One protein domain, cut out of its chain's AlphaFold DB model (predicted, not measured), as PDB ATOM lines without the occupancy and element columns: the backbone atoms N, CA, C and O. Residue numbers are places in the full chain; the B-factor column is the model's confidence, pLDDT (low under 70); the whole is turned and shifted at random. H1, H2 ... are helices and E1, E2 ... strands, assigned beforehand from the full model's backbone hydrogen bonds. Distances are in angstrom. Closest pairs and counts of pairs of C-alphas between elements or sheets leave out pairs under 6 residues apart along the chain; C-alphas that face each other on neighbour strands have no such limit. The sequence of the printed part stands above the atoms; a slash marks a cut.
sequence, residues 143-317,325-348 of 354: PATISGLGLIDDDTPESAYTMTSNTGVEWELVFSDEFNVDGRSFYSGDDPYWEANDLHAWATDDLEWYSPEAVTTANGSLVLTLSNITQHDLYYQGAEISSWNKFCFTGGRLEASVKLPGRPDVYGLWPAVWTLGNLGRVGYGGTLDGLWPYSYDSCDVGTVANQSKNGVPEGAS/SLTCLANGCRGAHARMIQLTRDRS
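This is residues 143 to 317 and 325 to 348 of the 354 residues of the protein "Concanavalin A-like lectin/glucanase, subgroup" of Phaffia rhodozyma (UniProt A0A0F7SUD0). With little regular structure, this is a rounded body of loops, holding two small strand pairs, E3 with E6 and E4 with E5, near each other, and a hairpin, E1 and E2, far from them. The 199 printed residues include six named strands, then one named helix, mostly strand by class, in 22 residues. It is compact, radius of gyration of the C-alphas 18.8 A, spans 52 by 52 by 35 A.

E1, residues 162 to 164, and E2, 170 to 172, form an antiparallel hairpin, N 163 to O 171 2.9 A. E3, 208 to 210, is parallel to E6, 236 to 238, N 209 to O 236 2.9 A. E4, 215 to 217, and E5, 222 to 224, form an antiparallel hairpin, N 223 to O 216 2.8 A. H1, 285 to 288, is too short for an O i to N i+4 pair.

E1, 7.0 A long, begins at C-alpha 162 (0.566, -16.024, -57.591); H1, 4.8 A, ends at C-alpha 288 (-0.448, -28.422, -25.134).

Residues 318 to 324 are not printed, C-alphas 317 and 325 being 11.1 A apart. Links E2 to E3, E5 to E6 and E6 to H1 are long. The model's pLDDT is under 70 at residues 143 to 149, 288 to 317 and 325 to 348.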
ATOM      1  N   PRO A 143     -18.700 -22.070 -54.160       45.72
ATOM      2  CA  PRO A 143     -19.681 -21.068 -53.796       45.72
ATOM      3  C   PRO A 143     -19.180 -20.422 -52.529       45.72
ATOM      4  O   PRO A 143     -18.798 -21.132 -51.591       45.72
ATOM      5  N   ALA A 144     -19.224 -19.097 -52.511       49.50
ATOM      6  CA  ALA A 144     -19.275 -18.346 -51.280       49.50
ATOM      7  C   ALA A 144     -20.142 -19.150 -50.299       49.50
ATOM      8  O   ALA A 144     -21.292 -19.489 -50.611       49.50
ATOM      9  N   THR A 145     -19.527 -19.619 -49.210       50.50
ATOM     10  CA  THR A 145     -20.191 -20.519 -48.261       50.50
ATOM     11  C   THR A 145     -21.425 -19.818 -47.680       50.50
ATOM     12  O   THR A 145     -21.716 -18.676 -48.017       50.50
ATOM     13  N   ILE A 146     -22.200 -20.479 -46.821       50.41
ATOM     14  CA  ILE A 146     -23.476 -19.980 -46.258       50.41
ATOM     15  C   ILE A 146     -23.401 -18.529 -45.694       50.41
ATOM     16  O   ILE A 146     -24.438 -17.882 -45.562       50.41
ATOM     17  N   SER A 147     -22.197 -17.991 -45.460       53.00
ATOM     18  CA  SER A 147     -21.908 -16.622 -45.004       53.00
ATOM     19  C   SER A 147     -21.337 -15.658 -46.066       53.00
ATOM     20  O   SER A 147     -20.891 -14.574 -45.710       53.00
ATOM     21  N   GLY A 148     -21.298 -16.017 -47.353       59.97
ATOM     22  CA  GLY A 148     -20.745 -15.155 -48.408       59.97
ATOM     23  C   GLY A 148     -19.211 -15.121 -48.482       59.97
ATOM     24  O   GLY A 148     -18.674 -14.447 -49.348       59.97
ATOM     25  N   LEU A 149     -18.510 -15.861 -47.618       69.12
ATOM     26  CA  LEU A 149     -17.049 -15.889 -47.553       69.12
ATOM     27  C   LEU A 149     -16.509 -17.128 -48.285       69.12
ATOM     28  O   LEU A 149     -16.907 -18.268 -48.000       69.12
ATOM     29  N   GLY A 150     -15.661 -16.893 -49.285       82.12
ATOM     30  CA  GLY A 150     -14.864 -17.915 -49.963       82.12
ATOM     31  C   GLY A 150     -13.536 -18.161 -49.244       82.12
ATOM     32  O   GLY A 150     -13.205 -17.472 -48.287       82.12
ATOM     33  N   LEU A 151     -12.760 -19.146 -49.714       86.19
ATOM     34  CA  LEU A 151     -11.401 -19.369 -49.196       86.19
ATOM     35  C   LEU A 151     -10.476 -18.185 -49.498       86.19
ATOM     36  O   LEU A 151      -9.608 -17.871 -48.695       86.19
ATOM     37  N   ILE A 152     -10.649 -17.571 -50.663       87.88
ATOM     38  CA  ILE A 152      -9.954 -16.352 -51.069       87.88
ATOM     39  C   ILE A 152     -10.978 -15.228 -50.942       87.88
ATOM     40  O   ILE A 152     -12.082 -15.360 -51.472       87.88
ATOM     41  N   ASP A 153     -10.617 -14.177 -50.214       88.69
ATOM     42  CA  ASP A 153     -11.420 -12.964 -50.075       88.69
ATOM     43  C   ASP A 153     -11.617 -12.298 -51.449       88.69
ATOM     44  O   ASP A 153     -10.681 -12.205 -52.251       88.69
ATOM     45  N   ASP A 154     -12.839 -11.843 -51.729       89.50
ATOM     46  CA  ASP A 154     -13.196 -11.191 -52.993       89.50
ATOM     47  C   ASP A 154     -12.408  -9.886 -53.208       89.50
ATOM     48  O   ASP A 154     -12.167  -9.488 -54.351       89.50
ATOM     49  N   ASP A 155     -11.973  -9.237 -52.123       89.12
ATOM     50  CA  ASP A 155     -11.186  -8.006 -52.179       89.12
ATOM     51  C   ASP A 155      -9.672  -8.250 -52.324       89.12
ATOM     52  O   ASP A 155      -8.899  -7.293 -52.466       89.12
ATOM     53  N   THR A 156      -9.213  -9.507 -52.312       88.81
ATOM     54  CA  THR A 156      -7.790  -9.807 -52.490       88.81
ATOM     55  C   THR A 156      -7.335  -9.415 -53.906       88.81
ATOM     56  O   THR A 156      -7.915  -9.866 -54.899       88.81
ATOM     57  N   PRO A 157      -6.262  -8.611 -54.054       90.50
ATOM     58  CA  PRO A 157      -5.803  -8.166 -55.365       90.50
ATOM     59  C   PRO A 157      -5.251  -9.328 -56.200       90.50
ATOM     60  O   PRO A 157      -4.483 -10.149 -55.702       90.50
ATOM     61  N   GLU A 158      -5.533  -9.338 -57.509       89.56
ATOM     62  CA  GLU A 158      -5.063 -10.381 -58.445       89.56
ATOM     63  C   GLU A 158      -3.537 -10.583 -58.415       89.56
ATOM     64  O   GLU A 158      -3.040 -11.686 -58.627       89.56
ATOM     65  N   SER A 159      -2.767  -9.538 -58.091       88.62
ATOM     66  CA  SER A 159      -1.310  -9.628 -57.952       88.62
ATOM     67  C   SER A 159      -0.841 -10.531 -56.806       88.62
ATOM     68  O   SER A 159       0.328 -10.899 -56.785       88.62
ATOM     69  N   ALA A 160      -1.709 -10.839 -55.840       88.38
ATOM     70  CA  ALA A 160      -1.412 -11.719 -54.711       88.38
ATOM     71  C   ALA A 160      -1.763 -13.192 -54.987       88.38
ATOM     72  O   ALA A 160      -1.412 -14.054 -54.187       88.38
ATOM     73  N   TYR A 161      -2.425 -13.500 -56.112       84.56
ATOM     74  CA  TYR A 161      -2.886 -14.859 -56.424       84.56
ATOM     75  C   TYR A 161      -1.733 -15.801 -56.755       84.56
ATOM     76  O   TYR A 161      -1.829 -17.008 -56.525       84.56
ATOM     77  N   THR A 162      -0.640 -15.262 -57.292       89.00
ATOM     78  CA  THR A 162       0.566 -16.024 -57.591       89.00
ATOM     79  C   THR A 162       1.803 -15.313 -57.070       89.00
ATOM     80  O   THR A 162       1.899 -14.087 -57.058       89.00
ATOM     81  N   MET A 163       2.784 -16.093 -56.628       85.25
ATOM     82  CA  MET A 163       4.069 -15.568 -56.186       85.25
ATOM     83  C   MET A 163       5.198 -16.522 -56.551       85.25
ATOM     84  O   MET A 163       5.096 -17.724 -56.351       85.25
ATOM     85  N   THR A 164       6.329 -15.996 -57.015       86.56
ATOM     86  CA  THR A 164       7.536 -16.805 -57.212       86.56
ATOM     87  C   THR A 164       8.317 -16.940 -55.906       86.56
ATOM     88  O   THR A 164       8.668 -15.949 -55.262       86.56
ATOM     89  N   SER A 165       8.617 -18.175 -55.518       80.31
ATOM     90  CA  SER A 165       9.447 -18.493 -54.362       80.31
ATOM     91  C   SER A 165      10.903 -18.067 -54.548       80.31
ATOM     92  O   SER A 165      11.395 -17.868 -55.659       80.31
ATOM     93  N   ASN A 166      11.659 -18.058 -53.449       79.44
ATOM     94  CA  ASN A 166      13.120 -17.940 -53.493       79.44
ATOM     95  C   ASN A 166      13.814 -19.116 -54.213       79.44
ATOM     96  O   ASN A 166      14.973 -18.988 -54.602       79.44
ATOM     97  N   THR A 167      13.125 -20.246 -54.392       83.62
ATOM     98  CA  THR A 167      13.591 -21.417 -55.150       83.62
ATOM     99  C   THR A 167      13.165 -21.392 -56.623       83.62
ATOM    100  O   THR A 167      13.506 -22.314 -57.358       83.62
ATOM    101  N   GLY A 168      12.448 -20.352 -57.073       85.44
ATOM    102  CA  GLY A 168      11.950 -20.222 -58.448       85.44
ATOM    103  C   GLY A 168      10.671 -21.015 -58.746       85.44
ATOM    104  O   GLY A 168      10.257 -21.086 -59.898       85.44
ATOM    105  N   VAL A 169      10.047 -21.609 -57.727       86.12
ATOM    106  CA  VAL A 169       8.766 -22.318 -57.831       86.12
ATOM    107  C   VAL A 169       7.632 -21.306 -57.715       86.12
ATOM    108  O   VAL A 169       7.649 -20.450 -56.834       86.12
ATOM    109  N   GLU A 170       6.639 -21.403 -58.590       87.44
ATOM    110  CA  GLU A 170       5.428 -20.591 -58.490       87.44
ATOM    111  C   GLU A 170       4.499 -21.153 -57.404       87.44
ATOM    112  O   GLU A 170       4.192 -22.347 -57.368       87.44
ATOM    113  N   TRP A 171       4.090 -20.281 -56.492       84.12
ATOM    114  CA  TRP A 171       3.119 -20.531 -55.440       84.12
ATOM    115  C   TRP A 171       1.792 -19.888 -55.806       84.12
ATOM    116  O   TRP A 171       1.756 -18.807 -56.385       84.12
ATOM    117  N   GLU A 172       0.720 -20.570 -55.432       88.94
ATOM    118  CA  GLU A 172      -0.664 -20.170 -55.660       88.94
ATOM    119  C   GLU A 172      -1.295 -19.821 -54.310       88.94
ATOM    120  O   GLU A 172      -1.069 -20.519 -53.315       88.94
ATOM    121  N   LEU A 173      -2.059 -18.732 -54.269       85.88
ATOM    122  CA  LEU A 173      -2.820 -18.336 -53.095       85.88
ATOM    123  C   LEU A 173      -3.966 -19.321 -52.867       85.88
ATOM    124  O   LEU A 173      -4.772 -19.572 -53.758       85.88
ATOM    125  N   VAL A 174      -4.047 -19.869 -51.656       87.12
ATOM    126  CA  VAL A 174      -5.080 -20.853 -51.283       87.12
ATOM    127  C   VAL A 174      -6.058 -20.334 -50.237       87.12
ATOM    128  O   VAL A 174      -7.112 -20.936 -50.044       87.12
ATOM    129  N   PHE A 175      -5.689 -19.262 -49.538       89.50
ATOM    130  CA  PHE A 175      -6.507 -18.633 -48.517       89.50
ATOM    131  C   PHE A 175      -6.096 -17.175 -48.323       89.50
ATOM    132  O   PHE A 175      -4.896 -16.894 -48.262       89.50
ATOM    133  N   SER A 176      -7.068 -16.281 -48.178       91.44
ATOM    134  CA  SER A 176      -6.852 -14.888 -47.787       91.44
ATOM    135  C   SER A 176      -8.046 -14.351 -47.005       91.44
ATOM    136  O   SER A 176      -9.171 -14.815 -47.165       91.44
ATOM    137  N   ASP A 177      -7.773 -13.368 -46.154       93.44
ATOM    138  CA  ASP A 177      -8.786 -12.580 -45.461       93.44
ATOM    139  C   ASP A 177      -8.242 -11.154 -45.344       93.44
ATOM    140  O   ASP A 177      -7.229 -10.926 -44.675       93.44
ATOM    141  N   GLU A 178      -8.863 -10.212 -46.054       93.25
ATOM    142  CA  GLU A 178      -8.433  -8.809 -46.082       93.25
ATOM    143  C   GLU A 178      -9.078  -8.000 -44.946       93.25
ATOM    144  O   GLU A 178      -8.669  -6.874 -44.667       93.25
ATOM    145  N   PHE A 179     -10.079  -8.568 -44.258       94.19
ATOM    146  CA  PHE A 179     -10.811  -7.922 -43.165       94.19
ATOM    147  C   PHE A 179     -11.468  -6.577 -43.547       94.19
ATOM    148  O   PHE A 179     -11.627  -5.692 -42.701       94.19
ATOM    149  N   ASN A 180     -11.890  -6.427 -44.811       92.06
ATOM    150  CA  ASN A 180     -12.504  -5.199 -45.338       92.06
ATOM    151  C   ASN A 180     -13.949  -4.957 -44.902       92.06
ATOM    152  O   ASN A 180     -14.407  -3.813 -44.875       92.06
ATOM    153  N   VAL A 181     -14.670  -6.015 -44.534       90.69
ATOM    154  CA  VAL A 181     -16.032  -5.894 -44.011       90.69
ATOM    155  C   VAL A 181     -15.967  -5.435 -42.560       90.69
ATOM    156  O   VAL A 181     -15.570  -6.211 -41.693       90.69
ATOM    157  N   ASP A 182     -16.365  -4.193 -42.294       94.06
ATOM    158  CA  ASP A 182     -16.397  -3.612 -40.948       94.06
ATOM    159  C   ASP A 182     -17.433  -4.290 -40.034       94.06
ATOM    160  O   ASP A 182     -18.527  -4.668 -40.459       94.06
ATOM    161  N   GLY A 183     -17.108  -4.377 -38.742       93.25
ATOM    162  CA  GLY A 183     -18.014  -4.860 -37.702       93.25
ATOM    163  C   GLY A 183     -18.238  -6.372 -37.701       93.25
ATOM    164  O   GLY A 183     -19.274  -6.822 -37.208       93.25
ATOM    165  N   ARG A 184     -17.298  -7.167 -38.234       92.62
ATOM    166  CA  ARG A 184     -17.353  -8.631 -38.116       92.62
ATOM    167  C   ARG A 184     -17.306  -9.045 -36.649       92.62
ATOM    168  O   ARG A 184     -16.582  -8.466 -35.835       92.62
ATOM    169  N   SER A 185     -18.108 -10.060 -36.358       91.81
ATOM    170  CA  SER A 185     -18.171 -10.755 -35.082       91.81
ATOM    171  C   SER A 185     -17.403 -12.064 -35.201       91.81
ATOM    172  O   SER A 185     -17.501 -12.747 -36.219       91.81
ATOM    173  N   PHE A 186     -16.657 -12.415 -34.159       95.44
ATOM    174  CA  PHE A 186     -15.838 -13.628 -34.119       95.44
ATOM    175  C   PHE A 186     -16.218 -14.537 -32.949       95.44
ATOM    176  O   PHE A 186     -15.405 -15.331 -32.481       95.44
ATOM    177  N   TYR A 187     -17.454 -14.430 -32.459       94.81
ATOM    178  CA  TYR A 187     -17.982 -15.402 -31.508       94.81
ATOM    179  C   TYR A 187     -18.042 -16.792 -32.147       94.81
ATOM    180  O   TYR A 187     -18.024 -16.953 -33.372       94.81
ATOM    181  N   SER A 188     -18.111 -17.820 -31.302       90.50
ATOM    182  CA  SER A 188     -18.137 -19.204 -31.768       90.50
ATOM    183  C   SER A 188     -19.294 -19.445 -32.742       90.50
ATOM    184  O   SER A 188     -20.465 -19.336 -32.380       90.50
ATOM    185  N   GLY A 189     -18.941 -19.774 -33.985       87.12
ATOM    186  CA  GLY A 189     -19.880 -20.038 -35.078       87.12
ATOM    187  C   GLY A 189     -20.234 -18.845 -35.973       87.12
ATOM    188  O   GLY A 189     -20.833 -19.079 -37.021       87.12
ATOM    189  N   ASP A 190     -19.845 -17.618 -35.624       89.81
ATOM    190  CA  ASP A 190     -20.172 -16.426 -36.426       89.81
ATOM    191  C   ASP A 190     -19.304 -16.314 -37.684       89.81
ATOM    192  O   ASP A 190     -19.784 -15.903 -38.742       89.81
ATOM    193  N   ASP A 191     -18.038 -16.724 -37.581       91.44
ATOM    194  CA  ASP A 191     -17.081 -16.699 -38.683       91.44
ATOM    195  C   ASP A 191     -16.625 -18.127 -39.064       91.44
ATOM    196  O   ASP A 191     -16.360 -18.970 -38.185       91.44
ATOM    197  N   PRO A 192     -16.569 -18.449 -40.374       89.25
ATOM    198  CA  PRO A 192     -16.211 -19.785 -40.844       89.25
ATOM    199  C   PRO A 192     -14.727 -20.121 -40.663       89.25
ATOM    200  O   PRO A 192     -14.396 -21.304 -40.578       89.25
ATOM    201  N   TYR A 193     -13.840 -19.124 -40.593       91.75
ATOM    202  CA  TYR A 193     -12.388 -19.315 -40.586       91.75
ATOM    203  C   TYR A 193     -11.737 -18.940 -39.262       91.75
ATOM    204  O   TYR A 193     -10.744 -19.562 -38.883       91.75
ATOM    205  N   TRP A 194     -12.327 -17.999 -38.533       94.62
ATOM    206  CA  TRP A 194     -11.772 -17.463 -37.303       94.62
ATOM    207  C   TRP A 194     -12.721 -17.622 -36.110       94.62
ATOM    208  O   TRP A 194     -13.939 -17.584 -36.241       94.62
ATOM    209  N   GLU A 195     -12.167 -17.829 -34.919       94.88
ATOM    210  CA  GLU A 195     -12.897 -17.805 -33.647       94.88
ATOM    211  C   GLU A 195     -12.115 -17.000 -32.627       94.88
ATOM    212  O   GLU A 195     -10.921 -17.236 -32.445       94.88
ATOM    213  N   ALA A 196     -12.778 -16.079 -31.940       96.62
ATOM    214  CA  ALA A 196     -12.206 -15.411 -30.789       96.62
ATOM    215  C   ALA A 196     -12.285 -16.315 -29.555       96.62
ATOM    216  O   ALA A 196     -13.305 -16.962 -29.300       96.62
ATOM    217  N   ASN A 197     -11.209 -16.340 -28.776       94.50
ATOM    218  CA  ASN A 197     -11.162 -17.104 -27.539       94.50
ATOM    219  C   ASN A 197     -11.773 -16.311 -26.378       94.50
ATOM    220  O   ASN A 197     -11.614 -15.094 -26.279       94.50
ATOM    221  N   ASP A 198     -12.435 -17.039 -25.479       94.75
ATOM    222  CA  ASP A 198     -12.965 -16.533 -24.211       94.75
ATOM    223  C   ASP A 198     -12.306 -17.296 -23.051       94.75
ATOM    224  O   ASP A 198     -12.826 -18.313 -22.578       94.75
ATOM    225  N   LEU A 199     -11.078 -16.904 -22.693       94.38
ATOM    226  CA  LEU A 199     -10.258 -17.615 -21.705       94.38
ATOM    227  C   LEU A 199      -9.134 -16.753 -21.114       94.38
ATOM    228  O   LEU A 199      -8.702 -15.761 -21.695       94.38
ATOM    229  N   HIS A 200      -8.593 -17.205 -19.981       93.44
ATOM    230  CA  HIS A 200      -7.318 -16.734 -19.434       93.44
ATOM    231  C   HIS A 200      -6.181 -17.684 -19.818       93.44
ATOM    232  O   HIS A 200      -6.240 -18.884 -19.523       93.44
ATOM    233  N   ALA A 201      -5.123 -17.155 -20.436       88.50
ATOM    234  CA  ALA A 201      -3.904 -17.904 -20.737       88.50
ATOM    235  C   ALA A 201      -3.029 -18.080 -19.483       88.50
ATOM    236  O   ALA A 201      -1.917 -17.575 -19.361       88.50
ATOM    237  N   TRP A 202      -3.529 -18.879 -18.542       83.12
ATOM    238  CA  TRP A 202      -2.882 -19.164 -17.258       83.12
ATOM    239  C   TRP A 202      -1.448 -19.709 -17.382       83.12
ATOM    240  O   TRP A 202      -0.657 -19.579 -16.454       83.12
ATOM    241  N   ALA A 203      -1.105 -20.346 -18.507       79.69
ATOM    242  CA  ALA A 203       0.210 -20.947 -18.720       79.69
ATOM    243  C   ALA A 203       1.333 -19.901 -18.834       79.69
ATOM    244  O   ALA A 203       2.489 -20.217 -18.545       79.69
ATOM    245  N   THR A 204       0.999 -18.681 -19.253       80.69
ATOM    246  CA  THR A 204       1.919 -17.542 -19.380       80.69
ATOM    247  C   THR A 204       1.686 -16.468 -18.317       80.69
ATOM    248  O   THR A 204       2.462 -15.519 -18.256       80.69
ATOM    249  N   ASP A 205       0.698 -16.670 -17.436       86.38
ATOM    250  CA  ASP A 205       0.294 -15.725 -16.386       86.38
ATOM    251  C   ASP A 205      -0.067 -14.341 -16.957       86.38
ATOM    252  O   ASP A 205       0.313 -13.298 -16.422       86.38
ATOM    253  N   ASP A 206      -0.792 -14.353 -18.083       89.06
ATOM    254  CA  ASP A 206      -1.281 -13.148 -18.758       89.06
ATOM    255  C   ASP A 206      -2.122 -12.304 -17.784       89.06
ATOM    256  O   ASP A 206      -2.860 -12.829 -16.946       89.06
ATOM    257  N   LEU A 207      -2.010 -10.977 -17.862       93.19
ATOM    258  CA  LEU A 207      -2.738 -10.078 -16.954       93.19
ATOM    259  C   LEU A 207      -4.155  -9.777 -17.453       93.19
ATOM    260  O   LEU A 207      -4.954  -9.154 -16.742       93.19
ATOM    261  N   GLU A 208      -4.436 -10.179 -18.684       94.56
ATOM    262  CA  GLU A 208      -5.678 -10.006 -19.396       94.56
ATOM    263  C   GLU A 208      -6.514 -11.284 -19.459       94.56
ATOM    264  O   GLU A 208      -6.013 -12.406 -19.507       94.56
ATOM    265  N   TRP A 209      -7.826 -11.093 -19.521       96.56
ATOM    266  CA  TRP A 209      -8.746 -12.111 -20.003       96.56
ATOM    267  C   TRP A 209      -8.991 -11.893 -21.499       96.56
ATOM    268  O   TRP A 209      -9.385 -10.790 -21.889       96.56
ATOM    269  N   TYR A 210      -8.799 -12.915 -22.337       96.69
ATOM    270  CA  TYR A 210      -9.171 -12.835 -23.749       96.69
ATOM    271  C   TYR A 210     -10.685 -12.874 -23.886       96.69
ATOM    272  O   TYR A 210     -11.323 -13.779 -23.359       96.69
ATOM    273  N   SER A 211     -11.257 -11.882 -24.564       96.31
ATOM    274  CA  SER A 211     -12.698 -11.773 -24.767       96.31
ATOM    275  C   SER A 211     -13.038 -11.587 -26.248       96.31
ATOM    276  O   SER A 211     -12.421 -10.742 -26.906       96.31
ATOM    277  N   PRO A 212     -14.075 -12.274 -26.767       96.81
ATOM    278  CA  PRO A 212     -14.594 -12.031 -28.111       96.81
ATOM    279  C   PRO A 212     -15.038 -10.586 -28.360       96.81
ATOM    280  O   PRO A 212     -14.967 -10.115 -29.489       96.81
ATOM    281  N   GLU A 213     -15.439  -9.852 -27.315       96.19
ATOM    282  CA  GLU A 213     -15.820  -8.434 -27.415       96.19
ATOM    283  C   GLU A 213     -14.664  -7.525 -27.847       96.19
ATOM    284  O   GLU A 213     -14.888  -6.447 -28.396       96.19
ATOM    285  N   ALA A 214     -13.424  -7.952 -27.610       97.12
ATOM    286  CA  ALA A 214     -12.228  -7.187 -27.927       97.12
ATOM    287  C   ALA A 214     -11.700  -7.439 -29.356       97.12
ATOM    288  O   ALA A 214     -10.684  -6.852 -29.747       97.12
ATOM    289  N   VAL A 215     -12.380  -8.294 -30.128       97.94
ATOM    290  CA  VAL A 215     -12.035  -8.675 -31.503       97.94
ATOM    291  C   VAL A 215     -13.094  -8.129 -32.457       97.94
ATOM    292  O   VAL A 215     -14.271  -8.462 -32.359       97.94
ATOM    293  N   THR A 216     -12.686  -7.307 -33.421       96.38
ATOM    294  CA  THR A 216     -13.589  -6.825 -34.476       96.38
ATOM    295  C   THR A 216     -12.815  -6.463 -35.738       96.38
ATOM    296  O   THR A 216     -11.588  -6.507 -35.755       96.38
ATOM    297  N   THR A 217     -13.511  -6.087 -36.802       96.69
ATOM    298  CA  THR A 217     -12.912  -5.492 -38.001       96.69
ATOM    299  C   THR A 217     -13.325  -4.034 -38.121       96.69
ATOM    300  O   THR A 217     -14.483  -3.679 -37.888       96.69
ATOM    301  N   ALA A 218     -12.371  -3.170 -38.456       95.88
ATOM    302  CA  ALA A 218     -12.646  -1.761 -38.695       95.88
ATOM    303  C   ALA A 218     -11.595  -1.141 -39.618       95.88
ATOM    304  O   ALA A 218     -10.395  -1.267 -39.373       95.88
ATOM    305  N   ASN A 219     -12.052  -0.364 -40.601       93.75
ATOM    306  CA  ASN A 219     -11.223   0.375 -41.555       93.75
ATOM    307  C   ASN A 219     -10.293  -0.526 -42.389       93.75
ATOM    308  O   ASN A 219      -9.130  -0.174 -42.597       93.75
ATOM    309  N   GLY A 220     -10.785  -1.676 -42.859       90.69
ATOM    310  CA  GLY A 220      -9.980  -2.574 -43.698       90.69
ATOM    311  C   GLY A 220      -8.923  -3.360 -42.933       90.69
ATOM    312  O   GLY A 220      -7.804  -3.536 -43.411       90.69
ATOM    313  N   SER A 221      -9.198  -3.713 -41.679       93.19
ATOM    314  CA  SER A 221      -8.248  -4.426 -40.827       93.19
ATOM    315  C   SER A 221      -8.957  -5.167 -39.701       93.19
ATOM    316  O   SER A 221      -9.940  -4.681 -39.137       93.19
ATOM    317  N   LEU A 222      -8.386  -6.304 -39.308       96.19
ATOM    318  CA  LEU A 222      -8.656  -6.937 -38.023       96.19
ATOM    319  C   LEU A 222      -8.096  -6.063 -36.893       96.19
ATOM    320  O   LEU A 222      -6.921  -5.687 -36.897       96.19
ATOM    321  N   VAL A 223      -8.933  -5.762 -35.908       96.69
ATOM    322  CA  VAL A 223      -8.604  -4.939 -34.746       96.69
ATOM    323  C   VAL A 223      -8.744  -5.778 -33.484       96.69
ATOM    324  O   VAL A 223      -9.838  -6.184 -33.096       96.69
ATOM    325  N   LEU A 224      -7.606  -6.001 -32.831       96.44
ATOM    326  CA  LEU A 224      -7.498  -6.658 -31.535       96.44
ATOM    327  C   LEU A 224      -7.222  -5.587 -30.479       96.44
ATOM    328  O   LEU A 224      -6.219  -4.873 -30.565       96.44
ATOM    329  N   THR A 225      -8.120  -5.444 -29.508       95.81
ATOM    330  CA  THR A 225      -8.056  -4.359 -28.520       95.81
ATOM    331  C   THR A 225      -7.621  -4.882 -27.155       95.81
ATOM    332  O   THR A 225      -8.154  -5.865 -26.658       95.81
ATOM    333  N   LEU A 226      -6.677  -4.188 -26.517       94.81
ATOM    334  CA  LEU A 226      -6.341  -4.385 -25.108       94.81
ATOM    335  C   LEU A 226      -6.861  -3.186 -24.308       94.81
ATOM    336  O   LEU A 226      -6.464  -2.047 -24.568       94.81
ATOM    337  N   SER A 227      -7.728  -3.441 -23.334       95.56
ATOM    338  CA  SER A 227      -8.406  -2.418 -22.532       95.56
ATOM    339  C   SER A 227      -8.178  -2.636 -21.037       95.56
ATOM    340  O   SER A 227      -8.118  -3.765 -20.561       95.56
ATOM    341  N   ASN A 228      -8.102  -1.548 -20.266       95.12
ATOM    342  CA  ASN A 228      -8.092  -1.598 -18.798       95.12
ATOM    343  C   ASN A 228      -9.529  -1.752 -18.279       95.12
ATOM    344  O   ASN A 228     -10.168  -0.783 -17.865       95.12
ATOM    345  N   ILE A 229     -10.050  -2.969 -18.410       96.19
ATOM    346  CA  ILE A 229     -11.379  -3.377 -17.966       96.19
ATOM    347  C   ILE A 229     -11.179  -4.556 -17.023       96.19
ATOM    348  O   ILE A 229     -10.610  -5.576 -17.405       96.19
ATOM    349  N   THR A 230     -11.642  -4.409 -15.784       94.56
ATOM    350  CA  THR A 230     -11.564  -5.481 -14.792       94.56
ATOM    351  C   THR A 230     -12.654  -6.514 -15.052       94.56
ATOM    352  O   THR A 230     -13.841  -6.188 -14.985       94.56
ATOM    353  N   GLN A 231     -12.256  -7.757 -15.305       91.69
ATOM    354  CA  GLN A 231     -13.157  -8.884 -15.541       91.69
ATOM    355  C   GLN A 231     -12.523 -10.184 -15.052       91.69
ATOM    356  O   GLN A 231     -11.309 -10.331 -15.114       91.69
ATOM    357  N   HIS A 232     -13.338 -11.127 -14.568       93.31
ATOM    358  CA  HIS A 232     -12.866 -12.444 -14.106       93.31
ATOM    359  C   HIS A 232     -11.661 -12.373 -13.141       93.31
ATOM    360  O   HIS A 232     -10.735 -13.169 -13.243       93.31
ATOM    361  N   ASP A 233     -11.667 -11.395 -12.224       93.19
ATOM    362  CA  ASP A 233     -10.585 -11.106 -11.264       93.19
ATOM    363  C   ASP A 233      -9.226 -10.696 -11.882       93.19
ATOM    364  O   ASP A 233      -8.220 -10.606 -11.178       93.19
ATOM    365  N   LEU A 234      -9.204 -10.371 -13.179       94.62
ATOM    366  CA  LEU A 234      -8.069  -9.809 -13.916       94.62
ATOM    367  C   LEU A 234      -8.298  -8.325 -14.222       94.62
ATOM    368  O   LEU A 234      -9.429  -7.837 -14.221       94.62
ATOM    369  N   TYR A 235      -7.216  -7.582 -14.464       95.12
ATOM    370  CA  TYR A 235      -7.263  -6.119 -14.597       95.12
ATOM    371  C   TYR A 235      -7.449  -5.628 -16.034       95.12
ATOM    372  O   TYR A 235      -7.772  -4.456 -16.234       95.12
ATOM    373  N   TYR A 236      -7.238  -6.501 -17.017       96.06
ATOM    374  CA  TYR A 236      -7.288  -6.147 -18.426       96.06
ATOM    375  C   TYR A 236      -8.209  -7.088 -19.205       96.06
ATOM    376  O   TYR A 236      -8.358  -8.265 -18.881       96.06
ATOM    377  N   GLN A 237      -8.795  -6.551 -20.268       97.00
ATOM    378  CA  GLN A 237      -9.487  -7.307 -21.302       97.00
ATOM    379  C   GLN A 237      -8.612  -7.281 -22.551       97.00
ATOM    380  O   GLN A 237      -8.278  -6.196 -23.031       97.00
ATOM    381  N   GLY A 238      -8.242  -8.451 -23.055       95.75
ATOM    382  CA  GLY A 238      -7.451  -8.623 -24.266       95.75
ATOM    383  C   GLY A 238      -8.224  -9.346 -25.358       95.75
ATOM    384  O   GLY A 238      -9.388  -9.712 -25.198       95.75
ATOM    385  N   ALA A 239      -7.538  -9.581 -26.469       96.25
ATOM    386  CA  ALA A 239      -8.101 -10.172 -27.670       96.25
ATOM    387  C   ALA A 239      -7.184 -11.276 -28.208       96.25
ATOM    388  O   ALA A 239      -6.012 -11.028 -28.490       96.25
ATOM    389  N   GLU A 240      -7.734 -12.474 -28.388       95.12
ATOM    390  CA  GLU A 240      -7.085 -13.590 -29.075       95.12
ATOM    391  C   GLU A 240      -8.080 -14.180 -30.073       95.12
ATOM    392  O   GLU A 240      -9.250 -14.388 -29.748       95.12
ATOM    393  N   ILE A 241      -7.610 -14.457 -31.286       95.62
ATOM    394  CA  ILE A 241      -8.389 -15.086 -32.347       95.62
ATOM    395  C   ILE A 241      -7.586 -16.232 -32.957       95.62
ATOM    396  O   ILE A 241      -6.366 -16.146 -33.103       95.62
ATOM    397  N   SER A 242      -8.260 -17.321 -33.305       93.62
ATOM    398  CA  SER A 242      -7.640 -18.541 -33.805       93.62
ATOM    399  C   SER A 242      -8.418 -19.127 -34.973       93.62
ATOM    400  O   SER A 242      -9.642 -19.053 -35.021       93.62
ATOM    401  N   SER A 243      -7.707 -19.781 -35.890       93.25
ATOM    402  CA  SER A 243      -8.305 -20.614 -36.936       93.25
ATOM    403  C   SER A 243      -8.354 -22.101 -36.561       93.25
ATOM    404  O   SER A 243      -8.556 -22.957 -37.429       93.25
ATOM    405  N   TRP A 244      -8.124 -22.436 -35.283       91.94
ATOM    406  CA  TRP A 244      -8.058 -23.817 -34.799       91.94
ATOM    407  C   TRP A 244      -9.313 -24.607 -35.177       91.94
ATOM    408  O   TRP A 244     -10.437 -24.181 -34.918       91.94
ATOM    409  N   ASN A 245      -9.112 -25.771 -35.802       88.56
ATOM    410  CA  ASN A 245     -10.177 -26.636 -36.310       88.56
ATOM    411  C   ASN A 245     -11.174 -25.969 -37.295       88.56
ATOM    412  O   ASN A 245     -12.240 -26.526 -37.553       88.56
ATOM    413  N   LYS A 246     -10.824 -24.810 -37.868       88.56
ATOM    414  CA  LYS A 246     -11.575 -24.130 -38.936       88.56
ATOM    415  C   LYS A 246     -10.774 -24.105 -40.232       88.56
ATOM    416  O   LYS A 246     -11.172 -24.710 -41.224       88.56
ATOM    417  N   PHE A 247      -9.599 -23.479 -40.195       88.56
ATOM    418  CA  PHE A 247      -8.658 -23.441 -41.309       88.56
ATOM    419  C   PHE A 247      -7.297 -23.989 -40.878       88.56
ATOM    420  O   PHE A 247      -6.724 -23.593 -39.861       88.56
ATOM    421  N   CYS A 248      -6.782 -24.927 -41.669       84.81
ATOM    422  CA  CYS A 248      -5.506 -25.592 -41.452       84.81
ATOM    423  C   CYS A 248      -4.771 -25.718 -42.781       84.81
ATOM    424  O   CYS A 248      -5.361 -26.073 -43.800       84.81
ATOM    425  N   PHE A 249      -3.460 -25.514 -42.750       81.38
ATOM    426  CA  PHE A 249      -2.591 -25.682 -43.906       81.38
ATOM    427  C   PHE A 249      -1.369 -26.528 -43.533       81.38
ATOM    428  O   PHE A 249      -1.015 -26.675 -42.364       81.38
ATOM    429  N   THR A 250      -0.724 -27.138 -44.525       80.12
ATOM    430  CA  THR A 250       0.485 -27.951 -44.322       80.12
ATOM    431  C   THR A 250       1.523 -27.588 -45.366       80.12
ATOM    432  O   THR A 250       1.313 -27.839 -46.554       80.12
ATOM    433  N   GLY A 251       2.638 -27.017 -44.897       79.81
ATOM    434  CA  GLY A 251       3.493 -26.159 -45.719       79.81
ATOM    435  C   GLY A 251       2.741 -24.855 -46.007       79.81
ATOM    436  O   GLY A 251       1.580 -24.900 -46.392       79.81
ATOM    437  N   GLY A 252       3.332 -23.700 -45.706       80.06
ATOM    438  CA  GLY A 252       2.607 -22.404 -45.764       80.06
ATOM    439  C   GLY A 252       2.656 -21.805 -47.144       80.06
ATOM    440  O   GLY A 252       2.549 -22.622 -48.034       80.06
ATOM    441  N   ARG A 253       2.950 -20.539 -47.482       80.50
ATOM    442  CA  ARG A 253       3.475 -19.371 -46.759       80.50
ATOM    443  C   ARG A 253       2.341 -18.626 -46.123       80.50
ATOM    444  O   ARG A 253       1.299 -18.452 -46.733       80.50
ATOM    445  N   LEU A 254       2.590 -18.186 -44.902       86.00
ATOM    446  CA  LEU A 254       1.697 -17.291 -44.202       86.00
ATOM    447  C   LEU A 254       2.335 -15.907 -44.216       86.00
ATOM    448  O   LEU A 254       3.494 -15.750 -43.832       86.00
ATOM    449  N   GLU A 255       1.584 -14.925 -44.694       86.94
ATOM    450  CA  GLU A 255       1.946 -13.513 -44.644       86.94
ATOM    451  C   GLU A 255       0.846 -12.772 -43.892       86.94
ATOM    452  O   GLU A 255      -0.335 -13.045 -44.086       86.94
ATOM    453  N   ALA A 256       1.241 -11.857 -43.014       88.25
ATOM    454  CA  ALA A 256       0.325 -10.986 -42.301       88.25
ATOM    455  C   ALA A 256       0.922  -9.579 -42.274       88.25
ATOM    456  O   ALA A 256       2.091  -9.398 -41.917       88.25
ATOM    457  N   SER A 257       0.120  -8.583 -42.648       89.75
ATOM    458  CA  SER A 257       0.469  -7.173 -42.495       89.75
ATOM    459  C   SER A 257      -0.075  -6.684 -41.159       89.75
ATOM    460  O   SER A 257      -1.283  -6.676 -40.947       89.75
ATOM    461  N   VAL A 258       0.812  -6.328 -40.228       88.38
ATOM    462  CA  VAL A 258       0.429  -6.063 -38.835       88.38
ATOM    463  C   VAL A 258       0.979  -4.723 -38.372       88.38
ATOM    464  O   VAL A 258       2.157  -4.413 -38.555       88.38
ATOM    465  N   LYS A 259       0.129  -3.948 -37.695       87.44
ATOM    466  CA  LYS A 259       0.527  -2.758 -36.944       87.44
ATOM    467  C   LYS A 259       0.458  -3.060 -35.450       87.44
ATOM    468  O   LYS A 259      -0.624  -3.251 -34.905       87.44
ATOM    469  N   LEU A 260       1.613  -3.091 -34.792       88.12
ATOM    470  CA  LEU A 260       1.699  -3.402 -33.365       88.12
ATOM    471  C   LEU A 260       1.210  -2.228 -32.495       88.12
ATOM    472  O   LEU A 260       1.379  -1.066 -32.885       88.12
ATOM    473  N   PRO A 261       0.614  -2.507 -31.320       83.69
ATOM    474  CA  PRO A 261       0.181  -1.478 -30.390       83.69
ATOM    475  C   PRO A 261       1.361  -0.806 -29.684       83.69
ATOM    476  O   PRO A 261       2.417  -1.398 -29.463       83.69
ATOM    477  N   GLY A 262       1.127   0.431 -29.249       81.69
ATOM    478  CA  GLY A 262       2.058   1.167 -28.405       81.69
ATOM    479  C   GLY A 262       3.327   1.628 -29.119       81.69
ATOM    480  O   GLY A 262       3.485   1.541 -30.336       81.69
ATOM    481  N   ARG A 263       4.231   2.200 -28.326       80.62
ATOM    482  CA  ARG A 263       5.582   2.540 -28.763       80.62
ATOM    483  C   ARG A 263       6.543   1.425 -28.331       80.62
ATOM    484  O   ARG A 263       6.263   0.762 -27.336       80.62
ATOM    485  N   PRO A 264       7.704   1.272 -28.990       74.50
ATOM    486  CA  PRO A 264       8.683   0.236 -28.642       74.50
ATOM    487  C   PRO A 264       9.245   0.329 -27.213       74.50
ATOM    488  O   PRO A 264       9.884  -0.608 -26.749       74.50
ATOM    489  N   ASP A 265       9.058   1.462 -26.532       76.69
ATOM    490  CA  ASP A 265       9.506   1.726 -25.162       76.69
ATOM    491  C   ASP A 265       8.422   1.491 -24.092       76.69
ATOM    492  O   ASP A 265       8.664   1.735 -22.911       76.69
ATOM    493  N   VAL A 266       7.234   1.017 -24.483       78.06
ATOM    494  CA  VAL A 266       6.167   0.631 -23.551       78.06
ATOM    495  C   VAL A 266       6.325  -0.842 -23.185       78.06
ATOM    496  O   VAL A 266       6.239  -1.721 -24.039       78.06
ATOM    497  N   TYR A 267       6.541  -1.114 -21.901       79.75
ATOM    498  CA  TYR A 267       6.653  -2.473 -21.374       79.75
ATOM    499  C   TYR A 267       5.278  -3.099 -21.118       79.75
ATOM    500  O   TYR A 267       4.319  -2.396 -20.803       79.75
ATOM    501  N   GLY A 268       5.215  -4.429 -21.199       82.88
ATOM    502  CA  GLY A 268       4.026  -5.219 -20.856       82.88
ATOM    503  C   GLY A 268       3.096  -5.536 -22.027       82.88
ATOM    504  O   GLY A 268       2.184  -6.329 -21.855       82.88
ATOM    505  N   LEU A 269       3.330  -4.972 -23.216       85.44
ATOM    506  CA  LEU A 269       2.608  -5.373 -24.425       85.44
ATOM    507  C   LEU A 269       3.293  -6.582 -25.068       85.44
ATOM    508  O   LEU A 269       4.490  -6.529 -25.356       85.44
ATOM    509  N   TRP A 270       2.521  -7.631 -25.349       87.38
ATOM    510  CA  TRP A 270       3.003  -8.832 -26.032       87.38
ATOM    511  C   TRP A 270       2.128  -9.196 -27.246       87.38
ATOM    512  O   TRP A 270       1.436 -10.209 -27.244       87.38
ATOM    513  N   PRO A 271       2.134  -8.380 -28.317       89.56
ATOM    514  CA  PRO A 271       1.421  -8.733 -29.540       89.56
ATOM    515  C   PRO A 271       2.124  -9.904 -30.243       89.56
ATOM    516  O   PRO A 271       3.344  -9.879 -30.432       89.56
ATOM    517  N   ALA A 272       1.361 -10.910 -30.669       86.81
ATOM    518  CA  ALA A 272       1.906 -12.095 -31.320       86.81
ATOM    519  C   ALA A 272       1.049 -12.537 -32.514       86.81
ATOM    520  O   ALA A 272      -0.174 -12.554 -32.450       86.81
ATOM    521  N   VAL A 273       1.722 -12.952 -33.590       87.25
ATOM    522  CA  VAL A 273       1.135 -13.707 -34.702       87.25
ATOM    523  C   VAL A 273       1.973 -14.961 -34.864       87.25
ATOM    524  O   VAL A 273       3.186 -14.887 -35.070       87.25
ATOM    525  N   TRP A 274       1.343 -16.114 -34.696       86.75
ATOM    526  CA  TRP A 274       2.023 -17.398 -34.610       86.75
ATOM    527  C   TRP A 274       1.095 -18.522 -35.066       86.75
ATOM    528  O   TRP A 274      -0.098 -18.326 -35.278       86.75
ATOM    529  N   THR A 275       1.664 -19.708 -35.258       86.38
ATOM    530  CA  THR A 275       0.944 -20.891 -35.735       86.38
ATOM    531  C   THR A 275       1.138 -22.044 -34.768       86.38
ATOM    532  O   THR A 275       2.250 -22.246 -34.275       86.38
ATOM    533  N   LEU A 276       0.095 -22.845 -34.577       84.44
ATOM    534  CA  LEU A 276       0.126 -24.071 -33.787       84.44
ATOM    535  C   LEU A 276      -0.317 -25.257 -34.643       84.44
ATOM    536  O   LEU A 276      -1.189 -25.121 -35.500       84.44
ATOM    537  N   GLY A 277       0.260 -26.434 -34.401       83.62
ATOM    538  CA  GLY A 277      -0.248 -27.667 -34.999       83.62
ATOM    539  C   GLY A 277      -1.665 -27.969 -34.504       83.62
ATOM    540  O   GLY A 277      -1.940 -27.840 -33.315       83.62
ATOM    541  N   ASN A 278      -2.550 -28.436 -35.391       85.12
ATOM    542  CA  ASN A 278      -3.987 -28.583 -35.104       85.12
ATOM    543  C   ASN A 278      -4.328 -29.556 -33.946       85.12
ATOM    544  O   ASN A 278      -5.460 -29.585 -33.475       85.12
ATOM    545  N   LEU A 279      -3.362 -30.352 -33.471       83.44
ATOM    546  CA  LEU A 279      -3.523 -31.221 -32.297       83.44
ATOM    547  C   LEU A 279      -3.574 -30.446 -30.970       83.44
ATOM    548  O   LEU A 279      -4.186 -30.923 -30.016       83.44
ATOM    549  N   GLY A 280      -2.926 -29.281 -30.904       81.62
ATOM    550  CA  GLY A 280      -2.915 -28.426 -29.722       81.62
ATOM    551  C   GLY A 280      -3.989 -27.348 -29.810       81.62
ATOM    552  O   GLY A 280      -4.218 -26.791 -30.882       81.62
ATOM    553  N   ARG A 281      -4.620 -27.029 -28.678       86.19
ATOM    554  CA  ARG A 281      -5.591 -25.937 -28.553       86.19
ATOM    555  C   ARG A 281      -5.106 -24.924 -27.518       86.19
ATOM    556  O   ARG A 281      -4.853 -25.280 -26.366       86.19
ATOM    557  N   VAL A 282      -4.987 -23.663 -27.927       85.50
ATOM    558  CA  VAL A 282      -4.473 -22.578 -27.073       85.50
ATOM    559  C   VAL A 282      -5.353 -22.393 -25.835       85.50
ATOM    560  O   VAL A 282      -6.570 -22.502 -25.925       85.50
ATOM    561  N   GLY A 283      -4.738 -22.203 -24.666       83.75
ATOM    562  CA  GLY A 283      -5.431 -22.126 -23.373       83.75
ATOM    563  C   GLY A 283      -5.784 -23.484 -22.740       83.75
ATOM    564  O   GLY A 283      -6.057 -23.553 -21.541       83.75
ATOM    565  N   TYR A 284      -5.697 -24.595 -23.485       84.12
ATOM    566  CA  TYR A 284      -6.033 -25.938 -22.992       84.12
ATOM    567  C   TYR A 284      -4.774 -26.768 -22.733       84.12
ATOM    568  O   TYR A 284      -4.356 -27.572 -23.569       84.12
ATOM    569  N   GLY A 285      -4.199 -26.630 -21.533       77.50
ATOM    570  CA  GLY A 285      -2.919 -27.253 -21.163       77.50
ATOM    571  C   GLY A 285      -2.824 -28.762 -21.407       77.50
ATOM    572  O   GLY A 285      -1.777 -29.237 -21.829       77.50
ATOM    573  N   GLY A 286      -3.917 -29.517 -21.251       79.06
ATOM    574  CA  GLY A 286      -3.921 -30.959 -21.538       79.06
ATOM    575  C   GLY A 286      -3.638 -31.309 -23.006       79.06
ATOM    576  O   GLY A 286      -3.127 -32.387 -23.285       79.06
ATOM    577  N   THR A 287      -3.939 -30.402 -23.937       75.94
ATOM    578  CA  THR A 287      -3.632 -30.561 -25.371       75.94
ATOM    579  C   THR A 287      -2.287 -29.959 -25.761       75.94
ATOM    580  O   THR A 287      -1.802 -30.215 -26.854       75.94
ATOM    581  N   LEU A 288      -1.699 -29.139 -24.889       69.62
ATOM    582  CA  LEU A 288      -0.448 -28.422 -25.134       69.62
ATOM    583  C   LEU A 288       0.747 -29.064 -24.422       69.62
ATOM    584  O   LEU A 288       1.882 -28.634 -24.638       69.62
ATOM    585  N   ASP A 289       0.507 -30.082 -23.591       66.31
ATOM    586  CA  ASP A 289       1.546 -30.785 -22.842       66.31
ATOM    587  C   ASP A 289       2.600 -31.373 -23.793       66.31
ATOM    588  O   ASP A 289       2.295 -32.167 -24.685       66.31
ATOM    589  N   GLY A 290       3.845 -30.921 -23.643       60.88
ATOM    590  CA  GLY A 290       4.966 -31.290 -24.513       60.88
ATOM    591  C   GLY A 290       4.919 -30.745 -25.951       60.88
ATOM    592  O   GLY A 290       5.830 -31.048 -26.720       60.88
ATOM    593  N   LEU A 291       3.904 -29.957 -26.325       61.88
ATOM    594  CA  LEU A 291       3.771 -29.323 -27.649       61.88
ATOM    595  C   LEU A 291       4.052 -27.816 -27.615       61.88
ATOM    596  O   LEU A 291       4.505 -27.244 -28.606       61.88
ATOM    597  N   TRP A 292       3.793 -27.177 -26.476       57.31
ATOM    598  CA  TRP A 292       4.075 -25.768 -26.229       57.31
ATOM    599  C   TRP A 292       5.376 -25.603 -25.425       57.31
ATOM    600  O   TRP A 292       5.612 -26.390 -24.505       57.31
ATOM    601  N   PRO A 293       6.234 -24.600 -25.709       50.12
ATOM    602  CA  PRO A 293       6.113 -23.547 -26.729       50.12
ATOM    603  C   PRO A 293       6.635 -23.934 -28.120       50.12
ATOM    604  O   PRO A 293       6.492 -23.163 -29.067       50.12
ATOM    605  N   TYR A 294       7.235 -25.119 -28.255       55.12
ATOM    606  CA  TYR A 294       7.827 -25.572 -29.505       55.12
ATOM    607  C   TYR A 294       7.527 -27.046 -29.768       55.12
ATOM    608  O   TYR A 294       7.786 -27.902 -28.924       55.12
ATOM    609  N   SER A 295       7.088 -27.346 -30.986       52.81
ATOM    610  CA  SER A 295       7.056 -28.699 -31.531       52.81
ATOM    611  C   SER A 295       8.183 -28.836 -32.553       52.81
ATOM    612  O   SER A 295       8.159 -28.143 -33.571       52.81
ATOM    613  N   TYR A 296       9.157 -29.707 -32.296       51.72
ATOM    614  CA  TYR A 296      10.226 -30.029 -33.242       51.72
ATOM    615  C   TYR A 296      10.172 -31.507 -33.636       51.72
ATOM    616  O   TYR A 296       9.735 -32.361 -32.867       51.72
ATOM    617  N   ASP A 297      10.644 -31.804 -34.843       50.94
ATOM    618  CA  ASP A 297      10.848 -33.161 -35.361       50.94
ATOM    619  C   ASP A 297      12.065 -33.861 -34.735       50.94
ATOM    620  O   ASP A 297      12.160 -35.089 -34.732       50.94
ATOM    621  N   SER A 298      12.984 -33.078 -34.178       48.22
ATOM    622  CA  SER A 298      14.150 -33.532 -33.435       48.22
ATOM    623  C   SER A 298      14.360 -32.645 -32.213       48.22
ATOM    624  O   SER A 298      14.125 -31.439 -32.251       48.22
ATOM    625  N   CYS A 299      14.770 -33.241 -31.094       51.97
ATOM    626  CA  CYS A 299      14.979 -32.483 -29.871       51.97
ATOM    627  C   CYS A 299      16.279 -31.645 -30.022       51.97
ATOM    628  O   CYS A 299      17.381 -32.156 -29.814       51.97
ATOM    629  N   ASP A 300      16.167 -30.377 -30.437       48.41
ATOM    630  CA  ASP A 300      17.310 -29.471 -30.626       48.41
ATOM    631  C   ASP A 300      17.680 -28.752 -29.317       48.41
ATOM    632  O   ASP A 300      17.078 -27.749 -28.922       48.41
ATOM    633  N   VAL A 301      18.722 -29.259 -28.654       47.97
ATOM    634  CA  VAL A 301      19.325 -28.672 -27.443       47.97
ATOM    635  C   VAL A 301      19.896 -27.261 -27.653       47.97
ATOM    636  O   VAL A 301      20.101 -26.543 -26.675       47.97
ATOM    637  N   GLY A 302      20.129 -26.825 -28.895       49.53
ATOM    638  CA  GLY A 302      20.592 -25.472 -29.208       49.53
ATOM    639  C   GLY A 302      19.528 -24.393 -28.996       49.53
ATOM    640  O   GLY A 302      19.868 -23.253 -28.683       49.53
ATOM    641  N   THR A 303      18.244 -24.752 -29.086       46.59
ATOM    642  CA  THR A 303      17.124 -23.804 -28.923       46.59
ATOM    643  C   THR A 303      16.932 -23.381 -27.460       46.59
ATOM    644  O   THR A 303      16.438 -22.295 -27.180       46.59
ATOM    645  N   VAL A 304      17.385 -24.204 -26.507       50.38
ATOM    646  CA  VAL A 304      17.225 -23.981 -25.057       50.38
ATOM    647  C   VAL A 304      18.466 -23.376 -24.389       50.38
ATOM    648  O   VAL A 304      18.584 -23.385 -23.157       50.38
ATOM    649  N   ALA A 305      19.421 -22.863 -25.170       46.47
ATOM    650  CA  ALA A 305      20.605 -22.201 -24.634       46.47
ATOM    651  C   ALA A 305      20.184 -21.000 -23.762       46.47
ATOM    652  O   ALA A 305      19.529 -20.076 -24.234       46.47
ATOM    653  N   ASN A 306      20.539 -21.031 -22.472       52.78
ATOM    654  CA  ASN A 306      20.143 -20.066 -21.429       52.78
ATOM    655  C   ASN A 306      18.650 -20.025 -21.045       52.78
ATOM    656  O   ASN A 306      18.287 -19.255 -20.162       52.78
ATOM    657  N   GLN A 307      17.802 -20.864 -21.645       48.84
ATOM    658  CA  GLN A 307      16.387 -21.045 -21.269       48.84
ATOM    659  C   GLN A 307      16.111 -22.457 -20.720       48.84
ATOM    660  O   GLN A 307      14.966 -22.886 -20.586       48.84
ATOM    661  N   SER A 308      17.174 -23.205 -20.415       53.25
ATOM    662  CA  SER A 308      17.114 -24.541 -19.829       53.25
ATOM    663  C   SER A 308      17.567 -24.533 -18.377       53.25
ATOM    664  O   SER A 308      18.518 -23.852 -17.990       53.25
ATOM    665  N   LYS A 309      16.924 -25.383 -17.580       51.50
ATOM    666  CA  LYS A 309      17.369 -25.751 -16.241       51.50
ATOM    667  C   LYS A 309      17.912 -27.170 -16.335       51.50
ATOM    668  O   LYS A 309      17.174 -28.095 -16.655       51.50
ATOM    669  N   ASN A 310      19.215 -27.346 -16.122       58.09
ATOM    670  CA  ASN A 310      19.898 -28.645 -16.245       58.09
ATOM    671  C   ASN A 310      19.787 -29.311 -17.640       58.09
ATOM    672  O   ASN A 310      19.719 -30.532 -17.733       58.09
ATOM    673  N   GLY A 311      19.776 -28.527 -18.728       54.53
ATOM    674  CA  GLY A 311      19.750 -29.062 -20.101       54.53
ATOM    675  C   GLY A 311      18.364 -29.463 -20.624       54.53
ATOM    676  O   GLY A 311      18.270 -30.060 -21.691       54.53
ATOM    677  N   VAL A 312      17.295 -29.111 -19.901       53.16
ATOM    678  CA  VAL A 312      15.889 -29.333 -20.280       53.16
ATOM    679  C   VAL A 312      15.094 -28.031 -20.099       53.16
ATOM    680  O   VAL A 312      15.425 -27.259 -19.192       53.16
ATOM    681  N   PRO A 313      14.063 -27.744 -20.921       53.50
ATOM    682  CA  PRO A 313      13.136 -26.645 -20.654       53.50
ATOM    683  C   PRO A 313      12.514 -26.780 -19.261       53.50
ATOM    684  O   PRO A 313      12.182 -27.888 -18.837       53.50
ATOM    685  N   GLU A 314      12.317 -25.671 -18.549       48.41
ATOM    686  CA  GLU A 314      11.809 -25.697 -17.169       48.41
ATOM    687  C   GLU A 314      10.416 -26.365 -17.073       48.41
ATOM    688  O   GLU A 314      10.164 -27.118 -16.129       48.41
ATOM    689  N   GLY A 315       9.585 -26.244 -18.117       49.16
ATOM    690  CA  GLY A 315       8.295 -26.941 -18.249       49.16
ATOM    691  C   GLY A 315       8.381 -28.465 -18.438       49.16
ATOM    692  O   GLY A 315       7.436 -29.171 -18.114       49.16
ATOM    693  N   ALA A 316       9.525 -28.997 -18.881       48.53
ATOM    694  CA  ALA A 316       9.767 -30.441 -18.985       48.53
ATOM    695  C   ALA A 316      10.361 -31.040 -17.694       48.53
ATOM    696  O   ALA A 316      10.462 -32.258 -17.559       48.53
ATOM    697  N   SER A 317      10.790 -30.193 -16.752       42.66
ATOM    698  CA  SER A 317      11.585 -30.612 -15.591       42.66
ATOM    699  C   SER A 317      10.771 -30.951 -14.333       42.66
ATOM    700  O   SER A 317      11.311 -31.589 -13.432       42.66
ATOM    701  N   SER A 325      11.373 -40.247 -20.522       34.84
ATOM    702  CA  SER A 325      12.184 -39.872 -21.680       34.84
ATOM    703  C   SER A 325      11.497 -38.697 -22.369       34.84
ATOM    704  O   SER A 325      10.270 -38.747 -22.520       34.84
ATOM    705  N   LEU A 326      12.252 -37.668 -22.761       38.38
ATOM    706  CA  LEU A 326      11.826 -36.705 -23.775       38.38
ATOM    707  C   LEU A 326      11.410 -37.517 -24.998       38.38
ATOM    708  O   LEU A 326      12.204 -37.846 -25.876       38.38
ATOM    709  N   THR A 327      10.160 -37.949 -24.990       33.41
ATOM    710  CA  THR A 327       9.594 -38.751 -26.046       33.41
ATOM    711  C   THR A 327       9.077 -37.694 -26.988       33.41
ATOM    712  O   THR A 327       7.914 -37.313 -26.933       33.41
ATOM    713  N   CYS A 328       9.999 -37.150 -27.788       38.22
ATOM    714  CA  CYS A 328       9.675 -36.519 -29.053       38.22
ATOM    715  C   CYS A 328       8.893 -37.608 -29.823       38.22
ATOM    716  O   CYS A 328       9.483 -38.515 -30.409       38.22
ATOM    717  N   LEU A 329       7.562 -37.636 -29.671       31.39
ATOM    718  CA  LEU A 329       6.674 -38.597 -30.323       31.39
ATOM    719  C   LEU A 329       6.623 -38.238 -31.809       31.39
ATOM    720  O   LEU A 329       5.682 -37.629 -32.297       31.39
ATOM    721  N   ALA A 330       7.666 -38.631 -32.530       31.22
ATOM    722  CA  ALA A 330       7.676 -38.703 -33.975       31.22
ATOM    723  C   ALA A 330       7.686 -40.182 -34.364       31.22
ATOM    724  O   ALA A 330       8.721 -40.765 -34.662       31.22
ATOM    725  N   ASN A 331       6.505 -40.793 -34.379       30.25
ATOM    726  CA  ASN A 331       6.231 -41.863 -35.328       30.25
ATOM    727  C   ASN A 331       4.957 -41.487 -36.075       30.25
ATOM    728  O   ASN A 331       3.852 -41.805 -35.651       30.25
ATOM    729  N   GLY A 332       5.158 -40.776 -37.184       29.08
ATOM    730  CA  GLY A 332       4.119 -40.502 -38.170       29.08
ATOM    731  C   GLY A 332       3.491 -39.117 -38.070       29.08
ATOM    732  O   GLY A 332       2.332 -39.012 -37.712       29.08
ATOM    733  N   CYS A 333       4.246 -38.076 -38.420       24.69
ATOM    734  CA  CYS A 333       3.794 -36.961 -39.264       24.69
ATOM    735  C   CYS A 333       4.977 -36.010 -39.466       24.69
ATOM    736  O   CYS A 333       5.551 -35.492 -38.513       24.69
ATOM    737  N   ARG A 334       5.393 -35.827 -40.722       27.31
ATOM    738  CA  ARG A 334       6.440 -34.868 -41.083       27.31
ATOM    739  C   ARG A 334       5.898 -33.446 -40.919       27.31
ATOM    740  O   ARG A 334       4.898 -33.120 -41.550       27.31
ATOM    741  N   GLY A 335       6.631 -32.616 -40.179       30.55
ATOM    742  CA  GLY A 335       6.633 -31.162 -40.327       30.55
ATOM    743  C   GLY A 335       5.892 -30.373 -39.248       30.55
ATOM    744  O   GLY A 335       4.671 -30.296 -39.258       30.55
ATOM    745  N   ALA A 336       6.660 -29.679 -38.408       29.19
ATOM    746  CA  ALA A 336       6.351 -28.327 -37.951       29.19
ATOM    747  C   ALA A 336       7.673 -27.683 -37.511       29.19
ATOM    748  O   ALA A 336       8.309 -28.131 -36.565       29.19
ATOM    749  N   HIS A 337       8.126 -26.671 -38.247       28.80
ATOM    750  CA  HIS A 337       9.275 -25.859 -37.866       28.80
ATOM    751  C   HIS A 337       8.741 -24.563 -37.255       28.80
ATOM    752  O   HIS A 337       8.189 -23.735 -37.973       28.80
ATOM    753  N   ALA A 338       8.927 -24.360 -35.950       27.47
ATOM    754  CA  ALA A 338       8.790 -23.037 -35.349       27.47
ATOM    755  C   ALA A 338      10.062 -22.229 -35.660       27.47
ATOM    756  O   ALA A 338      11.068 -22.297 -34.952       27.47
ATOM    757  N   ARG A 339      10.032 -21.504 -36.778       26.12
ATOM    758  CA  ARG A 339      10.931 -20.391 -37.096       26.12
ATOM    759  C   ARG A 339      10.046 -19.217 -37.504       26.12
ATOM    760  O   ARG A 339       8.998 -19.439 -38.103       26.12
ATOM    761  N   MET A 340      10.465 -18.001 -37.150       29.52
ATOM    762  CA  MET A 340       9.940 -16.721 -37.651       29.52
ATOM    763  C   MET A 340       9.337 -16.883 -39.058       29.52
ATOM    764  O   MET A 340      10.009 -17.391 -39.955       29.52
ATOM    765  N   ILE A 341       8.051 -16.549 -39.185       33.12
ATOM    766  CA  ILE A 341       7.149 -17.039 -40.234       33.12
ATOM    767  C   ILE A 341       7.682 -16.718 -41.638       33.12
ATOM    768  O   ILE A 341       7.568 -15.596 -42.120       33.12
ATOM    769  N   GLN A 342       8.219 -17.741 -42.304       28.88
ATOM    770  CA  GLN A 342       8.245 -17.876 -43.760       28.88
ATOM    771  C   GLN A 342       8.423 -19.363 -44.105       28.88
ATOM    772  O   GLN A 342       9.529 -19.889 -44.040       28.88
ATOM    773  N   LEU A 343       7.343 -20.073 -44.443       33.69
ATOM    774  CA  LEU A 343       7.408 -21.478 -44.880       33.69
ATOM    775  C   LEU A 343       6.313 -21.752 -45.888       33.69
ATOM    776  O   LEU A 343       5.182 -21.533 -45.501       33.69
ATOM    777  N   THR A 344       6.614 -22.278 -47.083       37.75
ATOM    778  CA  THR A 344       5.641 -22.569 -48.163       37.75
ATOM    779  C   THR A 344       5.611 -24.014 -48.617       37.75
ATOM    780  O   THR A 344       6.630 -24.692 -48.512       37.75
ATOM    781  N   ARG A 345       4.469 -24.503 -49.120       36.25
ATOM    782  CA  ARG A 345       4.336 -25.855 -49.684       36.25
ATOM    783  C   ARG A 345       4.834 -25.912 -51.134       36.25
ATOM    784  O   ARG A 345       4.412 -25.141 -51.986       36.25
ATOM    785  N   ASP A 346       5.722 -26.864 -51.397       32.84
ATOM    786  CA  ASP A 346       6.321 -27.161 -52.702       32.84
ATOM    787  C   ASP A 346       5.353 -27.937 -53.624       32.84
ATOM    788  O   ASP A 346       4.668 -28.864 -53.177       32.84
ATOM    789  N   ARG A 347       5.320 -27.586 -54.919       41.81
ATOM    790  CA  ARG A 347       4.573 -28.286 -55.985       41.81
ATOM    791  C   ARG A 347       5.493 -29.036 -56.966       41.81
ATOM    792  O   ARG A 347       5.052 -29.413 -58.044       41.81
ATOM    793  N   SER A 348       6.761 -29.280 -56.629       38.75
ATOM    794  CA  SER A 348       7.742 -29.900 -57.532       38.75
ATOM    795  C   SER A 348       8.165 -31.318 -57.119       38.75
ATOM    796  O   SER A 348       9.312 -31.595 -56.803       38.75
TER     797      SER A 348